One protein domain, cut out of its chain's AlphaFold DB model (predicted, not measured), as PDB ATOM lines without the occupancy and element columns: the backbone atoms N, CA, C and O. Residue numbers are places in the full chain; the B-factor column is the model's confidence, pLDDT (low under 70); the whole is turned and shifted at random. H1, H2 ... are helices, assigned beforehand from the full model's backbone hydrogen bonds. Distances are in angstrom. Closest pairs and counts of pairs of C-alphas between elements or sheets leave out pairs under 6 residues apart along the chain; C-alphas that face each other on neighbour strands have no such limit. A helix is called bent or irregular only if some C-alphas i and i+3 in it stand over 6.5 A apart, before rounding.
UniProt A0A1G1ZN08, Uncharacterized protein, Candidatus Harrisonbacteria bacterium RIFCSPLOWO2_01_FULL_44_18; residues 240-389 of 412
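What this domain is: This is residues 240 to 389 of the 412 residues of an uncharacterized protein of Candidatus Harrisonbacteria bacterium RIFCSPLOWO2_01_FULL_44_18 (UniProt A0A1G1ZN08). The helices make a loose U: H1 to H4 are grouped in one arm, H8 to H10 form the other, and H7, with H5 and H6 packed on it, bridges the base. Both arms extend from the same side of this bridge, leaving a gap between them. The printed part has 150 residues with ten named helices, H1 to H10 in order, and no named strand; the class is all helix. The whole is loose, with a radius of gyration of the C-alphas of 18.5 A and spans of 52 by 38 by 28 A.

How they stand to each other: H1, residues 240 to 247, touches no helix; it is close but not clearly touching H4, residues 274 to 289, the closest C-alphas, of Cys 241 and Cys 276, being 7.0 A apart. H2, residues 249 to 258, touches residues 280 to 287 of H4 at a steep tilt of 59 degrees, the same way; the closest C-alphas, of Ile 256 and Arg 284, are 4.4 A apart. H3, residues 264 to 272, and H4 only just touch, only at the corner, with 3 pairs of C-alphas within 8 A, the closest being Leu 270 and Leu 277 at 5.3 A. H7, residues 322 to 337, is the hub and touches four helices. Its residues 326 to 330 touch H2 at a steep tilt of 65 degrees, opposite ways, with the closest C-alphas, of Gln 253 and Ile 326, 5.9 A apart. H7 and H4 touch only at their ends, where the C-alphas of Phe 287 and His 323, the closest, are 5.0 A apart. H5, residues 298 to 307, touches H7 at a tilt of 37 degrees, only just steep, the same way; the closest C-alphas, of Arg 305 and Cys 331, are 4.7 A apart. H6, residues 315 to 318, touches H7 only at the corner, the C-alphas of Ile 318 and Cys 324 being closest at 4.9 A. H10, residues 371 to 388, is close but not clearly touching H7, with the closest C-alphas, of Leu 336 and Arg 372, 6.0 A apart. H8, residues 347 to 356, touches residues 376 to 384 of H10 at a shallow tilt of 34 degrees, only just short of steep, the same way; the closest C-alphas, of His 354 and His 380, are 4.8 A apart. H9, residues 361 to 369, touches H10 only at the corner, closest at the C-alphas of Leu 367 and Cys 373, 5.6 A. H1, H2, H3 and H4 are apart from H8, H9 and H10. Helix packing is mostly crossed: of 4 pairs of helices that touch and are given a tilt, those that touch only at the corner or at their ends left out, 1 is at a shallow tilt. Every O i to N i+4 pair is within hydrogen-bond range in H1, H2, H3, H4, H5, H7, H8 and H10; H9 has 2 of 5 within range, with 4 of 6 O i to N i+3 pairs within range, and H6, with 4 residues, is too short for any O i to N i+4 pair.

Where its parts are: H1 begins at C-alpha 240, (34.033, 15.720, 113.229). From first to last C-alpha H4 measures 22.2 A, H7 22.9 A and H10 25.5 A. H7 begins at C-alpha 322, (45.488, 36.930, 104.580), and H10 ends at C-alpha 388, (69.595, 19.455, 130.744). H9 is irregular: C-alphas 362 and 365 are 7.3 A apart.

The domain as a whole: The two C-alphas farthest apart, of Gln 274 and Glu 361, are 53.8 A apart. The printed part has no cut and no long link. The mean pLDDT of the printed part is 84.0; residues 240 to 248 are under 70.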
ATOM      1  N   MET A 240      33.451  15.924 114.564       52.34
ATOM      2  CA  MET A 240      34.033  15.720 113.229       52.34
ATOM      3  C   MET A 240      34.350  17.035 112.507       52.34
ATOM      4  O   MET A 240      35.403  17.151 111.889       52.34
ATOM      5  N   CYS A 241      33.495  18.056 112.614       60.81
ATOM      6  CA  CYS A 241      33.774  19.362 112.015       60.81
ATOM      7  C   CYS A 241      34.972  20.027 112.694       60.81
ATOM      8  O   CYS A 241      35.792  20.631 112.019       60.81
ATOM      9  N   ALA A 242      35.115  19.896 114.015       59.53
ATOM     10  CA  ALA A 242      36.286  20.410 114.721       59.53
ATOM     11  C   ALA A 242      37.577  19.673 114.312       59.53
ATOM     12  O   ALA A 242      38.614  20.306 114.123       59.53
ATOM     13  N   GLU A 243      37.522  18.355 114.129       63.25
ATOM     14  CA  GLU A 243      38.675  17.558 113.710       63.25
ATOM     15  C   GLU A 243      39.160  17.930 112.304       63.25
ATOM     16  O   GLU A 243      40.350  18.184 112.117       63.25
ATOM     17  N   TYR A 244      38.257  18.084 111.332       63.66
ATOM     18  CA  TYR A 244      38.645  18.575 110.008       63.66
ATOM     19  C   TYR A 244      39.049  20.049 110.044       63.66
ATOM     20  O   TYR A 244      40.066  20.409 109.449       63.66
ATOM     21  N   MET A 245      38.331  20.886 110.809       58.56
ATOM     22  CA  MET A 245      38.572  22.326 110.800       58.56
ATOM     23  C   MET A 245      39.863  22.758 111.505       58.56
ATOM     24  O   MET A 245      40.454  23.780 111.144       58.56
ATOM     25  N   PHE A 246      40.291  22.001 112.518       57.38
ATOM     26  CA  PHE A 246      41.446  22.329 113.356       57.38
ATOM     27  C   PHE A 246      42.584  21.306 113.266       57.38
ATOM     28  O   PHE A 246      43.716  21.644 113.612       57.38
ATOM     29  N   GLY A 247      42.314  20.079 112.811       61.53
ATOM     30  CA  GLY A 247      43.304  19.003 112.732       61.53
ATOM     31  C   GLY A 247      44.178  19.044 111.481       61.53
ATOM     32  O   GLY A 247      45.310  18.575 111.535       61.53
ATOM     33  N   ASN A 248      43.701  19.641 110.379       69.81
ATOM     34  CA  ASN A 248      44.407  19.637 109.090       69.81
ATOM     35  C   ASN A 248      44.487  21.036 108.443       69.81
ATOM     36  O   ASN A 248      43.899  21.276 107.383       69.81
ATOM     37  N   PRO A 249      45.231  21.983 109.050       75.31
ATOM     38  CA  PRO A 249      45.335  23.353 108.546       75.31
ATOM     39  C   PRO A 249      45.922  23.442 107.127       75.31
ATOM     40  O   PRO A 249      45.602  24.384 106.407       75.31
ATOM     41  N   ASP A 250      46.730  22.474 106.694       76.81
ATOM     42  CA  ASP A 250      47.363  22.497 105.370       76.81
ATOM     43  C   ASP A 250      46.343  22.254 104.241       76.81
ATOM     44  O   ASP A 250      46.306  23.003 103.261       76.81
ATOM     45  N   LEU A 251      45.416  21.303 104.427       80.56
ATOM     46  CA  LEU A 251      44.333  21.016 103.471       80.56
ATOM     47  C   LEU A 251      43.392  22.217 103.303       80.56
ATOM     48  O   LEU A 251      42.946  22.541 102.200       80.56
ATOM     49  N   HIS A 252      43.143  22.941 104.394       83.94
ATOM     50  CA  HIS A 252      42.366  24.176 104.370       83.94
ATOM     51  C   HIS A 252      43.028  25.250 103.523       83.94
ATOM     52  O   HIS A 252      42.377  25.907 102.711       83.94
ATOM     53  N   GLN A 253      44.326  25.456 103.727       84.38
ATOM     54  CA  GLN A 253      45.078  26.462 102.993       84.38
ATOM     55  C   GLN A 253      45.198  26.088 101.512       84.38
ATOM     56  O   GLN A 253      45.079  26.969 100.657       84.38
ATOM     57  N   GLU A 254      45.375  24.799 101.192       84.94
ATOM     58  CA  GLU A 254      45.290  24.251  99.831       84.94
ATOM     59  C   GLU A 254      43.963  24.622  99.161       84.94
ATOM     60  O   GLU A 254      43.970  25.252  98.094       84.94
ATOM     61  N   TYR A 255      42.841  24.327  99.819       87.81
ATOM     62  CA  TYR A 255      41.506  24.617  99.303       87.81
ATOM     63  C   TYR A 255      41.240  26.122  99.177       87.81
ATOM     64  O   TYR A 255      40.767  26.590  98.141       87.81
ATOM     65  N   ILE A 256      41.602  26.924 100.181       86.81
ATOM     66  CA  ILE A 256      41.446  28.385 100.147       86.81
ATOM     67  C   ILE A 256      42.202  28.984  98.957       86.81
ATOM     68  O   ILE A 256      41.658  29.846  98.266       86.81
ATOM     69  N   ALA A 257      43.419  28.511  98.672       84.94
ATOM     70  CA  ALA A 257      44.229  29.038  97.577       84.94
ATOM     71  C   ALA A 257      43.789  28.524  96.199       84.94
ATOM     72  O   ALA A 257      43.682  29.304  95.250       84.94
ATOM     73  N   THR A 258      43.503  27.227  96.065       85.56
ATOM     74  CA  THR A 258      43.289  26.579  94.756       85.56
ATOM     75  C   THR A 258      41.818  26.355  94.416       85.56
ATOM     76  O   THR A 258      41.447  26.440  93.247       85.56
ATOM     77  N   GLY A 259      40.958  26.202  95.422       86.81
ATOM     78  CA  GLY A 259      39.555  25.807  95.281       86.81
ATOM     79  C   GLY A 259      39.358  24.293  95.227       86.81
ATOM     80  O   GLY A 259      38.252  23.840  94.961       86.81
ATOM     81  N   THR A 260      40.424  23.524  95.445       87.31
ATOM     82  CA  THR A 260      40.442  22.060  95.403       87.31
ATOM     83  C   THR A 260      41.362  21.527  96.497       87.31
ATOM     84  O   THR A 260      42.227  22.258  96.978       87.31
ATOM     85  N   SER A 261      41.218  20.260  96.874       85.06
ATOM     86  CA  SER A 261      42.221  19.561  97.681       85.06
ATOM     87  C   SER A 261      42.597  18.243  97.021       85.06
ATOM     88  O   SER A 261      41.784  17.624  96.338       85.06
ATOM     89  N   SER A 262      43.847  17.829  97.207       83.25
ATOM     90  CA  SER A 262      44.332  16.514  96.781       83.25
ATOM     91  C   SER A 262      43.899  15.375  97.716       83.25
ATOM     92  O   SER A 262      44.030  14.207  97.351       83.25
ATOM     93  N   ASN A 263      43.361  15.693  98.899       86.19
ATOM     94  CA  ASN A 263      42.863  14.716  99.861       86.19
ATOM     95  C   ASN A 263      41.390  14.356  99.580       86.19
ATOM     96  O   ASN A 263      40.504  15.218  99.585       86.19
ATOM     97  N   GLN A 264      41.141  13.066  99.345       86.19
ATOM     98  CA  GLN A 264      39.818  12.553  98.997       86.19
ATOM     99  C   GLN A 264      38.832  12.618 100.173       86.19
ATOM    100  O   GLN A 264      37.740  13.143  99.988       86.19
ATOM    101  N   GLU A 265      39.228  12.182 101.372       85.50
ATOM    102  CA  GLU A 265      38.378  12.206 102.579       85.50
ATOM    103  C   GLU A 265      37.927  13.632 102.922       85.50
ATOM    104  O   GLU A 265      36.765  13.882 103.230       85.50
ATOM    105  N   PHE A 266      38.837  14.601 102.797       85.31
ATOM    106  CA  PHE A 266      38.520  16.012 102.998       85.31
ATOM    107  C   PHE A 266      37.525  16.534 101.954       85.31
ATOM    108  O   PHE A 266      36.594  17.262 102.286       85.31
ATOM    109  N   THR A 267      37.697  16.146 100.689       86.12
ATOM    110  CA  THR A 267      36.796  16.556  99.601       86.12
ATOM    111  C   THR A 267      35.401  15.945  99.766       86.12
ATOM    112  O   THR A 267      34.406  16.639  99.563       86.12
ATOM    113  N   GLU A 268      35.328  14.680 100.178       86.44
ATOM    114  CA  GLU A 268      34.080  13.988 100.516       86.44
ATOM    115  C   GLU A 268      33.383  14.667 101.706       86.44
ATOM    116  O   GLU A 268      32.206  15.012 101.604       86.44
ATOM    117  N   HIS A 269      34.117  15.005 102.773       86.06
ATOM    118  CA  HIS A 269      33.567  15.759 103.904       86.06
ATOM    119  C   HIS A 269      32.983  17.118 103.486       86.06
ATOM    120  O   HIS A 269      31.889  17.476 103.920       86.06
ATOM    121  N   LEU A 270      33.675  17.884 102.633       85.88
ATOM    122  CA  LEU A 270      33.158  19.172 102.152       85.88
ATOM    123  C   LEU A 270      31.911  19.034 101.276       85.88
ATOM    124  O   LEU A 270      31.105  19.963 101.234       85.88
ATOM    125  N   ALA A 271      31.737  17.905 100.589       85.69
ATOM    126  CA  ALA A 271      30.516  17.622  99.839       85.69
ATOM    127  C   ALA A 271      29.326  17.310 100.765       85.69
ATOM    128  O   ALA A 271      28.184  17.610 100.416       85.69
ATOM    129  N   GLU A 272      29.586  16.737 101.942       85.12
ATOM    130  CA  GLU A 272      28.563  16.337 102.913       85.12
ATOM    131  C   GLU A 272      28.262  17.415 103.973       85.12
ATOM    132  O   GLU A 272      27.146  17.480 104.492       85.12
ATOM    133  N   CYS A 273      29.222  18.291 104.289       84.00
ATOM    134  CA  CYS A 273      29.106  19.297 105.345       84.00
ATOM    135  C   CYS A 273      28.991  20.725 104.793       84.00
ATOM    136  O   CYS A 273      29.985  21.413 104.534       84.00
ATOM    137  N   GLN A 274      27.751  21.214 104.698       83.81
ATOM    138  CA  GLN A 274      27.456  22.560 104.200       83.81
ATOM    139  C   GLN A 274      28.109  23.669 105.045       83.81
ATOM    140  O   GLN A 274      28.558  24.669 104.487       83.81
ATOM    141  N   ASP A 275      28.208  23.494 106.365       82.38
ATOM    142  CA  ASP A 275      28.802  24.493 107.261       82.38
ATOM    143  C   ASP A 275      30.312  24.660 107.029       82.38
ATOM    144  O   ASP A 275      30.805  25.792 106.959       82.38
ATOM    145  N   CYS A 276      31.052  23.556 106.876       83.56
ATOM    146  CA  CYS A 276      32.482  23.588 106.550       83.56
ATOM    147  C   CYS A 276      32.719  24.168 105.151       83.56
ATOM    148  O   CYS A 276      33.579  25.037 104.976       83.56
ATOM    149  N   LEU A 277      31.915  23.753 104.165       86.56
ATOM    150  CA  LEU A 277      31.999  24.272 102.803       86.56
ATOM    151  C   LEU A 277      31.739  25.782 102.751       86.56
ATOM    152  O   LEU A 277      32.503  26.515 102.117       86.56
ATOM    153  N   SER A 278      30.699  26.266 103.433       84.62
ATOM    154  CA  SER A 278      30.373  27.693 103.501       84.62
ATOM    155  C   SER A 278      31.502  28.500 104.148       84.62
ATOM    156  O   SER A 278      31.942  29.494 103.571       84.62
ATOM    157  N   GLN A 279      32.053  28.042 105.277       83.44
ATOM    158  CA  GLN A 279      33.178  28.715 105.941       83.44
ATOM    159  C   GLN A 279      34.436  28.782 105.065       83.44
ATOM    160  O   GLN A 279      35.080  29.835 104.975       83.44
ATOM    161  N   LEU A 280      34.797  27.684 104.393       86.00
ATOM    162  CA  LEU A 280      35.954  27.660 103.496       86.00
ATOM    163  C   LEU A 280      35.729  28.495 102.238       86.00
ATOM    164  O   LEU A 280      36.662  29.143 101.765       86.00
ATOM    165  N   THR A 281      34.503  28.536 101.721       86.56
ATOM    166  CA  THR A 281      34.143  29.389 100.581       86.56
ATOM    167  C   THR A 281      34.261  30.866 100.956       86.56
ATOM    168  O   THR A 281      34.910  31.626 100.238       86.56
ATOM    169  N   GLU A 282      33.759  31.276 102.124       86.44
ATOM    170  CA  GLU A 282      33.945  32.638 102.642       86.44
ATOM    171  C   GLU A 282      35.426  32.978 102.873       86.44
ATOM    172  O   GLU A 282      35.880  34.094 102.597       86.44
ATOM    173  N   ALA A 283      36.213  32.032 103.392       84.50
ATOM    174  CA  ALA A 283      37.655  32.201 103.541       84.50
ATOM    175  C   ALA A 283      38.349  32.353 102.177       84.50
ATOM    176  O   ALA A 283      39.170  33.254 102.008       84.50
ATOM    177  N   ARG A 284      37.976  31.548 101.176       87.88
ATOM    178  CA  ARG A 284      38.479  31.648  99.800       87.88
ATOM    179  C   ARG A 284      38.123  32.979  99.153       87.88
ATOM    180  O   ARG A 284      38.982  33.609  98.541       87.88
ATOM    181  N   GLU A 285      36.897  33.455  99.315       88.31
ATOM    182  CA  GLU A 285      36.523  34.778  98.824       88.31
ATOM    183  C   GLU A 285      37.357  35.886  99.468       88.31
ATOM    184  O   GLU A 285      37.836  36.782  98.770       88.31
ATOM    185  N   ARG A 286      37.564  35.826 100.791       85.88
ATOM    186  CA  ARG A 286      38.445  36.766 101.500       85.88
ATOM    187  C   ARG A 286      39.874  36.693 100.978       85.88
ATOM    188  O   ARG A 286      40.478  37.740 100.759       85.88
ATOM    189  N   PHE A 287      40.392  35.490 100.736       88.62
ATOM    190  CA  PHE A 287      41.704  35.271 100.129       88.62
ATOM    191  C   PHE A 287      41.807  35.985  98.775       88.62
ATOM    192  O   PHE A 287      42.652  36.869  98.632       88.62
ATOM    193  N   LEU A 288      40.885  35.715  97.846       88.19
ATOM    194  CA  LEU A 288      40.867  36.322  96.508       88.19
ATOM    195  C   LEU A 288      40.728  37.853  96.549       88.19
ATOM    196  O   LEU A 288      41.407  38.550  95.799       88.19
ATOM    197  N   LYS A 289      39.890  38.385  97.448       87.25
ATOM    198  CA  LYS A 289      39.686  39.836  97.636       87.25
ATOM    199  C   LYS A 289      40.887  40.535  98.283       87.25
ATOM    200  O   LYS A 289      41.044  41.740  98.121       87.25
ATOM    201  N   SER A 290      41.715  39.805  99.032       82.25
ATOM    202  CA  SER A 290      42.857  40.366  99.768       82.25
ATOM    203  C   SER A 290      44.154  40.464  98.956       82.25
ATOM    204  O   SER A 290      45.146  40.987  99.466       82.25
ATOM    205  N   ALA A 291      44.159  39.993  97.706       86.06
ATOM    206  CA  ALA A 291      45.285  40.159  96.798       86.06
ATOM    207  C   ALA A 291      45.429  41.631  96.368       86.06
ATOM    208  O   ALA A 291      44.482  42.251  95.891       86.06
ATOM    209  N   GLY A 292      46.632  42.185  96.510       85.44
ATOM    210  CA  GLY A 292      46.939  43.573  96.174       85.44
ATOM    211  C   GLY A 292      48.361  43.755  95.636       85.44
ATOM    212  O   GLY A 292      49.137  42.797  95.604       85.44
ATOM    213  N   PRO A 293      48.728  44.981  95.221       84.25
ATOM    214  CA  PRO A 293      50.038  45.278  94.629       84.25
ATOM    215  C   PRO A 293      51.209  45.075  95.604       84.25
ATOM    216  O   PRO A 293      52.329  44.816  95.172       84.25
ATOM    217  N   ASP A 294      50.946  45.139  96.911       85.81
ATOM    218  CA  ASP A 294      51.945  44.926  97.965       85.81
ATOM    219  C   ASP A 294      52.116  43.456  98.373       85.81
ATOM    220  O   ASP A 294      52.927  43.145  99.250       85.81
ATOM    221  N   CYS A 295      51.353  42.548  97.760       90.25
ATOM    222  CA  CYS A 295      51.462  41.127  98.040       90.25
ATOM    223  C   CYS A 295      52.726  40.508  97.432       90.25
ATOM    224  O   CYS A 295      53.330  41.048  96.510       90.25
ATOM    225  N   LEU A 296      53.081  39.317  97.928       88.81
ATOM    226  CA  LEU A 296      54.245  38.559  97.466       88.81
ATOM    227  C   LEU A 296      54.265  38.399  95.940       88.81
ATOM    228  O   LEU A 296      53.311  37.861  95.359       88.81
ATOM    229  N   THR A 297      55.369  38.796  95.311       89.62
ATOM    230  CA  THR A 297      55.600  38.655  93.868       89.62
ATOM    231  C   THR A 297      55.863  37.198  93.479       89.62
ATOM    232  O   THR A 297      56.083  36.335  94.331       89.62
ATOM    233  N   ALA A 298      55.824  36.886  92.181       86.88
ATOM    234  CA  ALA A 298      56.140  35.540  91.697       86.88
ATOM    235  C   ALA A 298      57.578  35.120  92.055       86.88
ATOM    236  O   ALA A 298      57.788  33.988  92.493       86.88
ATOM    237  N   ASP A 299      58.529  36.050  91.954       86.44
ATOM    238  CA  ASP A 299      59.938  35.813  92.277       86.44
ATOM    239  C   ASP A 299      60.138  35.590  93.777       86.44
ATOM    240  O   ASP A 299      60.806  34.638  94.176       86.44
ATOM    241  N   GLU A 300      59.482  36.392  94.626       89.25
ATOM    242  CA  GLU A 300      59.507  36.199  96.082       89.25
ATOM    243  C   GLU A 300      58.925  34.829  96.463       89.25
ATOM    244  O   GLU A 300      59.504  34.109  97.275       89.25
ATOM    245  N   ARG A 301      57.823  34.406  95.828       88.88
ATOM    246  CA  ARG A 301      57.251  33.060  96.022       88.88
ATOM    247  C   ARG A 301      58.210  31.958  95.566       88.88
ATOM    248  O   ARG A 301      58.304  30.927  96.229       88.88
ATOM    249  N   GLY A 302      58.910  32.151  94.448       85.00
ATOM    250  CA  GLY A 302      59.930  31.225  93.949       85.00
ATOM    251  C   GLY A 302      61.115  31.087  94.908       85.00
ATOM    252  O   GLY A 302      61.554  29.970  95.196       85.00
ATOM    253  N   ALA A 303      61.561  32.208  95.480       84.50
ATOM    254  CA  ALA A 303      62.589  32.232  96.512       84.50
ATOM    255  C   ALA A 303      62.126  31.490  97.774       84.50
ATOM    256  O   ALA A 303      62.836  30.598  98.229       84.50
ATOM    257  N   ILE A 304      60.908  31.750  98.271       87.19
ATOM    258  CA  ILE A 304      60.352  31.044  99.441       87.19
ATOM    259  C   ILE A 304      60.283  29.531  99.188       87.19
ATOM    260  O   ILE A 304      60.639  28.754 100.064       87.19
ATOM    261  N   ARG A 305      59.874  29.069  98.000       84.75
ATOM    262  CA  ARG A 305      59.859  27.619  97.702       84.75
ATOM    263  C   ARG A 305      61.257  27.001  97.704       84.75
ATOM    264  O   ARG A 305      61.417  25.841  98.068       84.75
ATOM    265  N   THR A 306      62.260  27.766  97.285       79.19
ATOM    266  CA  THR A 306      63.636  27.275  97.145       79.19
ATOM    267  C   THR A 306      64.394  27.304  98.473       79.19
ATOM    268  O   THR A 306      65.029  26.313  98.824       79.19
ATOM    269  N   SER A 307      64.313  28.397  99.235       72.69
ATOM    270  CA  SER A 307      65.076  28.600 100.481       72.69
ATOM    271  C   SER A 307      64.235  28.530 101.760       72.69
ATOM    272  O   SER A 307      64.781  28.451 102.862       72.69
ATOM    273  N   GLY A 308      62.909  28.583 101.640       75.25
ATOM    274  CA  GLY A 308      61.990  28.680 102.772       75.25
ATOM    275  C   GLY A 308      62.007  30.043 103.468       75.25
ATOM    276  O   GLY A 308      61.330  30.207 104.478       75.25
ATOM    277  N   LEU A 309      62.779  31.018 102.977       73.69
ATOM    278  CA  LEU A 309      62.962  32.290 103.670       73.69
ATOM    279  C   LEU A 309      61.871  33.304 103.353       73.69
ATOM    280  O   LEU A 309      61.519  33.544 102.201       73.69
ATOM    281  N   GLU A 310      61.420  33.972 104.407       77.88
ATOM    282  CA  GLU A 310      60.540  35.127 104.326       77.88
ATOM    283  C   GLU A 310      61.317  36.382 103.875       77.88
ATOM    284  O   GLU A 310      62.373  36.684 104.445       77.88
ATOM    285  N   PRO A 311      60.820  37.162 102.896       80.19
ATOM    286  CA  PRO A 311      61.439  38.434 102.536       80.19
ATOM    287  C   PRO A 311      61.399  39.410 103.723       80.19
ATOM    288  O   PRO A 311      60.325  39.750 104.224       80.19
ATOM    289  N   LYS A 312      62.567  39.892 104.179       78.06
ATOM    290  CA  LYS A 312      62.694  40.743 105.386       78.06
ATOM    291  C   LYS A 312      61.789  41.983 105.354       78.06
ATOM    292  O   LYS A 312      61.236  42.369 106.376       78.06
ATOM    293  N   ASN A 313      61.617  42.586 104.180       82.38
ATOM    294  CA  ASN A 313      60.771  43.758 103.931       82.38
ATOM    295  C   ASN A 313      59.263  43.445 103.862       82.38
ATOM    296  O   ASN A 313      58.458  44.371 103.814       82.38
ATOM    297  N   ARG A 314      58.866  42.168 103.842       82.00
ATOM    298  CA  ARG A 314      57.464  41.734 103.724       82.00
ATOM    299  C   ARG A 314      56.917  41.080 104.989       82.00
ATOM    300  O   ARG A 314      55.717  40.831 105.032       82.00
ATOM    301  N   LYS A 315      57.736  40.868 106.023       81.12
ATOM    302  CA  LYS A 315      57.352  40.149 107.249       81.12
ATOM    303  C   LYS A 315      56.072  40.673 107.908       81.12
ATOM    304  O   LYS A 315      55.124  39.928 108.144       81.12
ATOM    305  N   ASP A 316      55.997  41.984 108.120       79.25
ATOM    306  CA  ASP A 316      54.811  42.610 108.715       79.25
ATOM    307  C   ASP A 316      53.578  42.513 107.812       79.25
ATOM    308  O   ASP A 316      52.452  42.409 108.303       79.25
ATOM    309  N   HIS A 317      53.777  42.541 106.491       86.31
ATOM    310  CA  HIS A 317      52.689  42.394 105.532       86.31
ATOM    311  C   HIS A 317      52.185  40.952 105.495       86.31
ATOM    312  O   HIS A 317      50.981  40.747 105.574       86.31
ATOM    313  N   ILE A 318      53.069  39.952 105.449       85.12
ATOM    314  CA  ILE A 318      52.704  38.524 105.459       85.12
ATOM    315  C   ILE A 318      51.912  38.179 106.723       85.12
ATOM    316  O   ILE A 318      50.901  37.492 106.632       85.12
ATOM    317  N   ALA A 319      52.296  38.728 107.879       80.19
ATOM    318  CA  ALA A 319      51.579  38.522 109.136       80.19
ATOM    319  C   ALA A 319      50.168  39.151 109.180       80.19
ATOM    320  O   ALA A 319      49.356  38.769 110.021       80.19
ATOM    321  N   ARG A 320      49.869  40.137 108.321       80.94
ATOM    322  CA  ARG A 320      48.609  40.911 108.347       80.94
ATOM    323  C   ARG A 320      47.730  40.708 107.113       80.94
ATOM    324  O   ARG A 320      46.523  40.924 107.180       80.94
ATOM    325  N   CYS A 321      48.318  40.323 105.990       86.25
ATOM    326  CA  CYS A 321      47.638  40.080 104.729       86.25
ATOM    327  C   CYS A 321      47.288  38.597 104.624       86.25
ATOM    328  O   CYS A 321      48.169  37.750 104.471       86.25
ATOM    329  N   PHE A 322      45.990  38.299 104.656       85.25
ATOM    330  CA  PHE A 322      45.488  36.930 104.580       85.25
ATOM    331  C   PHE A 322      45.968  36.202 103.312       85.25
ATOM    332  O   PHE A 322      46.452  35.077 103.408       85.25
ATOM    333  N   HIS A 323      45.957  36.865 102.147       88.69
ATOM    334  CA  HIS A 323      46.521  36.321 100.903       88.69
ATOM    335  C   HIS A 323      47.988  35.903 101.047       88.69
ATOM    336  O   HIS A 323      48.354  34.772 100.725       88.69
ATOM    337  N   CYS A 324      48.839  36.800 101.550       89.38
ATOM    338  CA  CYS A 324      50.267  36.518 101.685       89.38
ATOM    339  C   CYS A 324      50.557  35.434 102.720       89.38
ATOM    340  O   CYS A 324      51.440  34.618 102.477       89.38
ATOM    341  N   TYR A 325      49.807  35.390 103.822       87.88
ATOM    342  CA  TYR A 325      49.927  34.342 104.833       87.88
ATOM    343  C   TYR A 325      49.683  32.943 104.245       87.88
ATOM    344  O   TYR A 325      50.506  32.041 104.429       87.88
ATOM    345  N   ILE A 326      48.591  32.775 103.490       85.25
ATOM    346  CA  ILE A 326      48.234  31.496 102.859       85.25
ATOM    347  C   ILE A 326      49.286  31.104 101.812       85.25
ATOM    348  O   ILE A 326      49.811  29.992 101.835       85.25
ATOM    349  N   VAL A 327      49.663  32.032 100.922       88.62
ATOM    350  CA  VAL A 327      50.670  31.769  99.877       88.62
ATOM    351  C   VAL A 327      52.038  31.426 100.472       88.62
ATOM    352  O   VAL A 327      52.713  30.518  99.980       88.62
ATOM    353  N   PHE A 328      52.462  32.145 101.515       88.31
ATOM    354  CA  PHE A 328      53.721  31.890 102.209       88.31
ATOM    355  C   PHE A 328      53.732  30.493 102.827       88.31
ATOM    356  O   PHE A 328      54.685  29.746 102.609       88.31
ATOM    357  N   SER A 329      52.661  30.119 103.528       85.88
ATOM    358  CA  SER A 329      52.545  28.822 104.200       85.88
ATOM    359  C   SER A 329      52.643  27.655 103.212       85.88
ATOM    360  O   SER A 329      53.452  26.755 103.421       85.88
ATOM    361  N   GLN A 330      51.977  27.742 102.056       84.88
ATOM    362  CA  GLN A 330      52.112  26.738 100.991       84.88
ATOM    363  C   GLN A 330      53.521  26.662 100.392       84.88
ATOM    364  O   GLN A 330      54.032  25.584 100.086       84.88
ATOM    365  N   CYS A 331      54.159  27.812 100.158       86.88
ATOM    366  CA  CYS A 331      55.515  27.827  99.611       86.88
ATOM    367  C   CYS A 331      56.514  27.233 100.614       86.88
ATOM    368  O   CYS A 331      57.404  26.482 100.213       86.88
ATOM    369  N   LYS A 332      56.321  27.520 101.905       85.62
ATOM    370  CA  LYS A 332      57.062  26.928 103.019       85.62
ATOM    371  C   LYS A 332      56.867  25.414 103.084       85.62
ATOM    372  O   LYS A 332      57.852  24.694 103.187       85.62
ATOM    373  N   GLU A 333      55.641  24.920 102.986       83.06
ATOM    374  CA  GLU A 333      55.359  23.482 103.024       83.06
ATOM    375  C   GLU A 333      56.056  22.738 101.876       83.06
ATOM    376  O   GLU A 333      56.781  21.770 102.107       83.06
ATOM    377  N   LYS A 334      55.953  23.262 100.648       83.06
ATOM    378  CA  LYS A 334      56.670  22.722  99.479       83.06
ATOM    379  C   LYS A 334      58.184  22.708  99.672       83.06
ATOM    380  O   LYS A 334      58.852  21.761  99.263       83.06
ATOM    381  N   HIS A 335      58.734  23.746 100.300       84.44
ATOM    382  CA  HIS A 335      60.151  23.773 100.642       84.44
ATOM    383  C   HIS A 335      60.516  22.665 101.641       84.44
ATOM    384  O   HIS A 335      61.558  22.027 101.495       84.44
ATOM    385  N   LEU A 336      59.673  22.418 102.649       83.56
ATOM    386  CA  LEU A 336      59.911  21.428 103.705       83.56
ATOM    387  C   LEU A 336      59.699  19.977 103.246       83.56
ATOM    388  O   LEU A 336      60.370  19.083 103.762       83.56
ATOM    389  N   SER A 337      58.849  19.736 102.245       83.69
ATOM    390  CA  SER A 337      58.627  18.400 101.671       83.69
ATOM    391  C   SER A 337      59.672  17.982 100.628       83.69
ATOM    392  O   SER A 337      59.822  16.793 100.353       83.69
ATOM    393  N   GLY A 338      60.446  18.927 100.077       81.06
ATOM    394  CA  GLY A 338      61.528  18.638  99.127       81.06
ATOM    395  C   GLY A 338      62.694  17.821  99.712       81.06
ATOM    396  O   GLY A 338      62.747  17.535 100.912       81.06
ATOM    397  N   GLN A 339      63.677  17.469  98.876       80.06
ATOM    398  CA  GLN A 339      64.939  16.907  99.371       80.06
ATOM    399  C   GLN A 339      65.816  18.005  99.998       80.06
ATOM    400  O   GLN A 339      65.843  19.127  99.487       80.06
ATOM    401  N   PRO A 340      66.534  17.714 101.098       82.81
ATOM    402  CA  PRO A 340      67.484  18.658 101.673       82.81
ATOM    403  C   PRO A 340      68.627  18.937 100.687       82.81
ATOM    404  O   PRO A 340      69.120  18.028 100.021       82.81
ATOM    405  N   GLY A 341      69.055  20.197 100.612       81.19
ATOM    406  CA  GLY A 341      70.223  20.586  99.824       81.19
ATOM    407  C   GLY A 341      71.521  20.014 100.404       81.19
ATOM    408  O   GLY A 341      71.584  19.641 101.575       81.19
ATOM    409  N   SER A 342      72.588  19.992  99.604       83.06
ATOM    410  CA  SER A 342      73.920  19.516 100.025       83.06
ATOM    411  C   SER A 342      74.523  20.316 101.189       83.06
ATOM    412  O   SER A 342      75.352  19.804 101.944       83.06
ATOM    413  N   GLU A 343      74.099  21.570 101.356       83.25
ATOM    414  CA  GLU A 343      74.527  22.451 102.444       83.25
ATOM    415  C   GLU A 343      73.692  22.314 103.728       83.25
ATOM    416  O   GLU A 343      74.071  22.867 104.765       83.25
ATOM    417  N   CYS A 344      72.583  21.568 103.686       87.50
ATOM    418  CA  CYS A 344      71.739  21.346 104.853       87.50
ATOM    419  C   CYS A 344      72.433  20.466 105.906       87.50
ATOM    420  O   CYS A 344      73.420  19.774 105.641       87.50
ATOM    421  N   PHE A 345      71.898  20.488 107.128       87.81
ATOM    422  CA  PHE A 345      72.409  19.675 108.227       87.81
ATOM    423  C   PHE A 345      72.305  18.187 107.884       87.81
ATOM    424  O   PHE A 345      71.241  17.686 107.515       87.81
ATOM    425  N   THR A 346      73.415  17.468 108.039       90.00
ATOM    426  CA  THR A 346      73.413  16.007 107.953       90.00
ATOM    427  C   THR A 346      72.825  15.404 109.229       90.00
ATOM    428  O   THR A 346      72.712  16.075 110.259       90.00
ATOM    429  N   LYS A 347      72.494  14.107 109.195       89.38
ATOM    430  CA  LYS A 347      72.077  13.374 110.403       89.38
ATOM    431  C   LYS A 347      73.112  13.488 111.526       89.38
ATOM    432  O   LYS A 347      72.731  13.708 112.670       89.38
ATOM    433  N   ASP A 348      74.397  13.425 111.185       89.69
ATOM    434  CA  ASP A 348      75.486  13.564 112.154       89.69
ATOM    435  C   ASP A 348      75.523  14.972 112.757       89.69
ATOM    436  O   ASP A 348      75.672  15.117 113.968       89.69
ATOM    437  N   ASN A 349      75.300  16.018 111.948       91.19
ATOM    438  CA  ASN A 349      75.197  17.382 112.469       91.19
ATOM    439  C   ASN A 349      74.039  17.504 113.474       91.19
ATOM    440  O   ASN A 349      74.229  18.048 114.559       91.19
ATOM    441  N   LEU A 350      72.859  16.970 113.145       91.25
ATOM    442  CA  LEU A 350      71.690  16.997 114.033       91.25
ATOM    443  C   LEU A 350      71.893  16.159 115.305       91.25
ATOM    444  O   LEU A 350      71.432  16.550 116.378       91.25
ATOM    445  N   HIS A 351      72.612  15.037 115.214       89.50
ATOM    446  CA  HIS A 351      72.994  14.239 116.377       89.50
ATOM    447  C   HIS A 351      73.916  15.024 117.320       89.50
ATOM    448  O   HIS A 351      73.711  14.994 118.536       89.50
ATOM    449  N   THR A 352      74.885  15.774 116.784       89.88
ATOM    450  CA  THR A 352      75.728  16.678 117.582       89.88
ATOM    451  C   THR A 352      74.883  17.737 118.284       89.88
ATOM    452  O   THR A 352      74.966  17.849 119.505       89.88
ATOM    453  N   VAL A 353      73.987  18.431 117.567       90.81
ATOM    454  CA  VAL A 353      73.083  19.424 118.183       90.81
ATOM    455  C   VAL A 353      72.247  18.789 119.299       90.81
ATOM    456  O   VAL A 353      72.107  19.366 120.372       90.81
ATOM    457  N   HIS A 354      71.716  17.586 119.085       91.19
ATOM    458  CA  HIS A 354      70.931  16.875 120.096       91.19
ATOM    459  C   HIS A 354      71.763  16.473 121.324       91.19
ATOM    460  O   HIS A 354      71.260  16.438 122.446       91.19
ATOM    461  N   SER A 355      73.036  16.136 121.119       87.44
ATOM    462  CA  SER A 355      73.895  15.579 122.166       87.44
ATOM    463  C   SER A 355      74.550  16.652 123.029       87.44
ATOM    464  O   SER A 355      74.621  16.479 124.246       87.44
ATOM    465  N   VAL A 356      75.021  17.736 122.404       88.94
ATOM    466  CA  VAL A 356      75.802  18.801 123.060       88.94
ATOM    467  C   VAL A 356      75.168  20.192 122.951       88.94
ATOM    468  O   VAL A 356      75.653  21.132 123.567       88.94
ATOM    469  N   GLY A 357      74.076  20.360 122.196       85.69
ATOM    470  CA  GLY A 357      73.360  21.639 122.068       85.69
ATOM    471  C   GLY A 357      74.040  22.691 121.193       85.69
ATOM    472  O   GLY A 357      73.467  23.767 120.974       85.69
ATOM    473  N   GLU A 358      75.239  22.390 120.699       85.88
ATOM    474  CA  GLU A 358      76.064  23.267 119.876       85.88
ATOM    475  C   GLU A 358      75.749  23.087 118.392       85.88
ATOM    476  O   GLU A 358      75.529  21.978 117.901       85.88
ATOM    477  N   ILE A 359      75.720  24.209 117.676       86.31
ATOM    478  CA  ILE A 359      75.521  24.232 116.229       86.31
ATOM    479  C   ILE A 359      76.913  24.276 115.592       86.31
ATOM    480  O   ILE A 359      77.683  25.161 115.954       86.31
ATOM    481  N   PRO A 360      77.255  23.365 114.662       85.69
ATOM    482  CA  PRO A 360      78.557  23.384 114.001       85.69
ATOM    483  C   PRO A 360      78.819  24.728 113.309       85.69
ATOM    484  O   PRO A 360      77.991  25.164 112.509       85.69
ATOM    485  N   GLU A 361      79.982  25.341 113.555       84.69
ATOM    486  CA  GLU A 361      80.359  26.672 113.035       84.69
ATOM    487  C   GLU A 361      80.169  26.783 111.514       84.69
ATOM    488  O   GLU A 361      79.540  27.709 111.008       84.69
ATOM    489  N   MET A 362      80.609  25.757 110.777       84.31
ATOM    490  CA  MET A 362      80.477  25.672 109.315       84.31
ATOM    491  C   MET A 362      79.023  25.680 108.803       84.31
ATOM    492  O   MET A 362      78.797  25.788 107.599       84.31
ATOM    493  N   ARG A 363      78.031  25.519 109.687       84.62
ATOM    494  CA  ARG A 363      76.602  25.524 109.355       84.62
ATOM    495  C   ARG A 363      75.861  26.752 109.883       84.62
ATOM    496  O   ARG A 363      74.694  26.905 109.533       84.62
ATOM    497  N   GLU A 364      76.487  27.630 110.670       84.75
ATOM    498  CA  GLU A 364      75.794  28.782 111.269       84.75
ATOM    499  C   GLU A 364      75.263  29.755 110.210       84.75
ATOM    500  O   GLU A 364      74.078  30.085 110.218       84.75
ATOM    501  N   ALA A 365      76.083  30.114 109.218       84.69
ATOM    502  CA  ALA A 365      75.656  30.991 108.125       84.69
ATOM    503  C   ALA A 365      74.523  30.381 107.277       84.69
ATOM    504  O   ALA A 365      73.624  31.085 106.814       84.69
ATOM    505  N   HIS A 366      74.534  29.058 107.082       87.38
ATOM    506  CA  HIS A 366      73.460  28.364 106.371       87.38
ATOM    507  C   HIS A 366      72.179  28.299 107.215       87.38
ATOM    508  O   HIS A 366      71.083  28.467 106.683       87.38
ATOM    509  N   LEU A 367      72.299  28.097 108.530       86.94
ATOM    510  CA  LEU A 367      71.167  28.060 109.452       86.94
ATOM    511  C   LEU A 367      70.367  29.367 109.422       86.94
ATOM    512  O   LEU A 367      69.141  29.330 109.440       86.94
ATOM    513  N   GLU A 368      71.023  30.520 109.316       83.31
ATOM    514  CA  GLU A 368      70.327  31.808 109.178       83.31
ATOM    515  C   GLU A 368      69.478  31.900 107.900       83.31
ATOM    516  O   GLU A 368      68.479  32.618 107.872       83.31
ATOM    517  N   ASN A 369      69.841  31.132 106.869       82.44
ATOM    518  CA  ASN A 369      69.299  31.254 105.519       82.44
ATOM    519  C   ASN A 369      68.505  30.028 105.029       82.44
ATOM    520  O   ASN A 369      68.047  30.007 103.888       82.44
ATOM    521  N   CYS A 370      68.310  29.007 105.864       84.88
ATOM    522  CA  CYS A 370      67.564  27.810 105.486       84.88
ATOM    523  C   CYS A 370      66.515  27.457 106.537       84.88
ATOM    524  O   CYS A 370      66.834  26.955 107.618       84.88
ATOM    525  N   LEU A 371      65.242  27.651 106.190       83.25
ATOM    526  CA  LEU A 371      64.123  27.397 107.098       83.25
ATOM    527  C   LEU A 371      64.057  25.936 107.564       83.25
ATOM    528  O   LEU A 371      63.789  25.675 108.736       83.25
ATOM    529  N   ARG A 372      64.328  24.974 106.673       86.94
ATOM    530  CA  ARG A 372      64.382  23.551 107.040       86.94
ATOM    531  C   ARG A 372      65.389  23.312 108.161       86.94
ATOM    532  O   ARG A 372      65.053  22.702 109.173       86.94
ATOM    533  N   CYS A 373      66.605  23.824 107.986       87.81
ATOM    534  CA  CYS A 373      67.666  23.701 108.975       87.81
ATOM    535  C   CYS A 373      67.300  24.418 110.278       87.81
ATOM    536  O   CYS A 373      67.597  23.886 111.343       87.81
ATOM    537  N   GLN A 374      66.605  25.563 110.224       87.56
ATOM    538  CA  GLN A 374      66.106  26.256 111.421       87.56
ATOM    539  C   GLN A 374      65.130  25.394 112.218       87.56
ATOM    540  O   GLN A 374      65.287  25.270 113.432       87.56
ATOM    541  N   ILE A 375      64.156  24.776 111.546       86.62
ATOM    542  CA  ILE A 375      63.149  23.924 112.190       86.62
ATOM    543  C   ILE A 375      63.816  22.688 112.799       86.62
ATOM    544  O   ILE A 375      63.724  22.487 114.008       86.62
ATOM    545  N   GLN A 376      64.566  21.923 112.000       89.50
ATOM    546  CA  GLN A 376      65.221  20.696 112.468       89.50
ATOM    547  C   GLN A 376      66.208  20.981 113.607       89.50
ATOM    548  O   GLN A 376      66.192  20.326 114.646       89.50
ATOM    549  N   THR A 377      67.046  22.007 113.462       89.50
ATOM    550  CA  THR A 377      68.005  22.369 114.512       89.50
ATOM    551  C   THR A 377      67.288  22.828 115.779       89.50
ATOM    552  O   THR A 377      67.718  22.468 116.871       89.50
ATOM    553  N   SER A 378      66.179  23.568 115.664       88.31
ATOM    554  CA  SER A 378      65.352  23.968 116.811       88.31
ATOM    555  C   SER A 378      64.767  22.761 117.545       88.31
ATOM    556  O   SER A 378      64.865  22.694 118.767       88.31
ATOM    557  N   GLU A 379      64.222  21.774 116.832       89.44
ATOM    558  CA  GLU A 379      63.690  20.536 117.421       89.44
ATOM    559  C   GLU A 379      64.769  19.750 118.177       89.44
ATOM    560  O   GLU A 379      64.604  19.438 119.358       89.44
ATOM    561  N   HIS A 380      65.913  19.500 117.535       92.56
ATOM    562  CA  HIS A 380      67.029  18.783 118.154       92.56
ATOM    563  C   HIS A 380      67.617  19.545 119.348       92.56
ATOM    564  O   HIS A 380      67.947  18.949 120.374       92.56
ATOM    565  N   ARG A 381      67.698  20.874 119.253       89.44
ATOM    566  CA  ARG A 381      68.172  21.726 120.344       89.44
ATOM    567  C   ARG A 381      67.172  21.797 121.494       89.44
ATOM    568  O   ARG A 381      67.589  21.816 122.646       89.44
ATOM    569  N   ASN A 382      65.870  21.793 121.217       88.56
ATOM    570  CA  ASN A 382      64.840  21.692 122.249       88.56
ATOM    571  C   ASN A 382      64.937  20.357 122.994       88.56
ATOM    572  O   ASN A 382      64.885  20.365 124.220       88.56
ATOM    573  N   ALA A 383      65.181  19.249 122.290       88.75
ATOM    574  CA  ALA A 383      65.400  17.948 122.923       88.75
ATOM    575  C   ALA A 383      66.654  17.932 123.823       88.75
ATOM    576  O   ALA A 383      66.621  17.397 124.931       88.75
ATOM    577  N   TYR A 384      67.742  18.582 123.396       90.75
ATOM    578  CA  TYR A 384      68.914  18.800 124.251       90.75
ATOM    579  C   TYR A 384      68.571  19.623 125.504       90.75
ATOM    580  O   TYR A 384      68.923  19.242 126.622       90.75
ATOM    581  N   ILE A 385      67.844  20.733 125.337       88.81
ATOM    582  CA  ILE A 385      67.398  21.582 126.451       88.81
ATOM    583  C   ILE A 385      66.533  20.778 127.423       88.81
ATOM    584  O   ILE A 385      66.731  20.897 128.626       88.81
ATOM    585  N   ASP A 386      65.624  19.933 126.933       88.88
ATOM    586  CA  ASP A 386      64.787  19.060 127.765       88.88
ATOM    587  C   ASP A 386      65.609  18.088 128.617       88.88
ATOM    588  O   ASP A 386      65.238  17.803 129.758       88.88
ATOM    589  N   LYS A 387      66.744  17.610 128.094       88.25
ATOM    590  CA  LYS A 387      67.664  16.723 128.815       88.25
ATOM    591  C   LYS A 387      68.404  17.439 129.949       88.25
ATOM    592  O   LYS A 387      68.601  16.843 131.003       88.25
ATOM    593  N   ILE A 388      68.828  18.688 129.742       88.88
ATOM    594  CA  ILE A 388      69.595  19.455 130.744       88.88
ATOM    595  C   ILE A 388      68.685  20.170 131.739       88.88
ATOM    596  O   ILE A 388      68.970  20.214 132.936       88.88
ATOM    597  N   ILE A 389      67.594  20.745 131.243       87.31
ATOM    598  CA  ILE A 389      66.631  21.531 132.008       87.31
ATOM    599  C   ILE A 389      65.245  20.962 131.717       87.31
ATOM    600  O   ILE A 389      64.559  21.442 130.804       87.31
TER     601      ILE A 389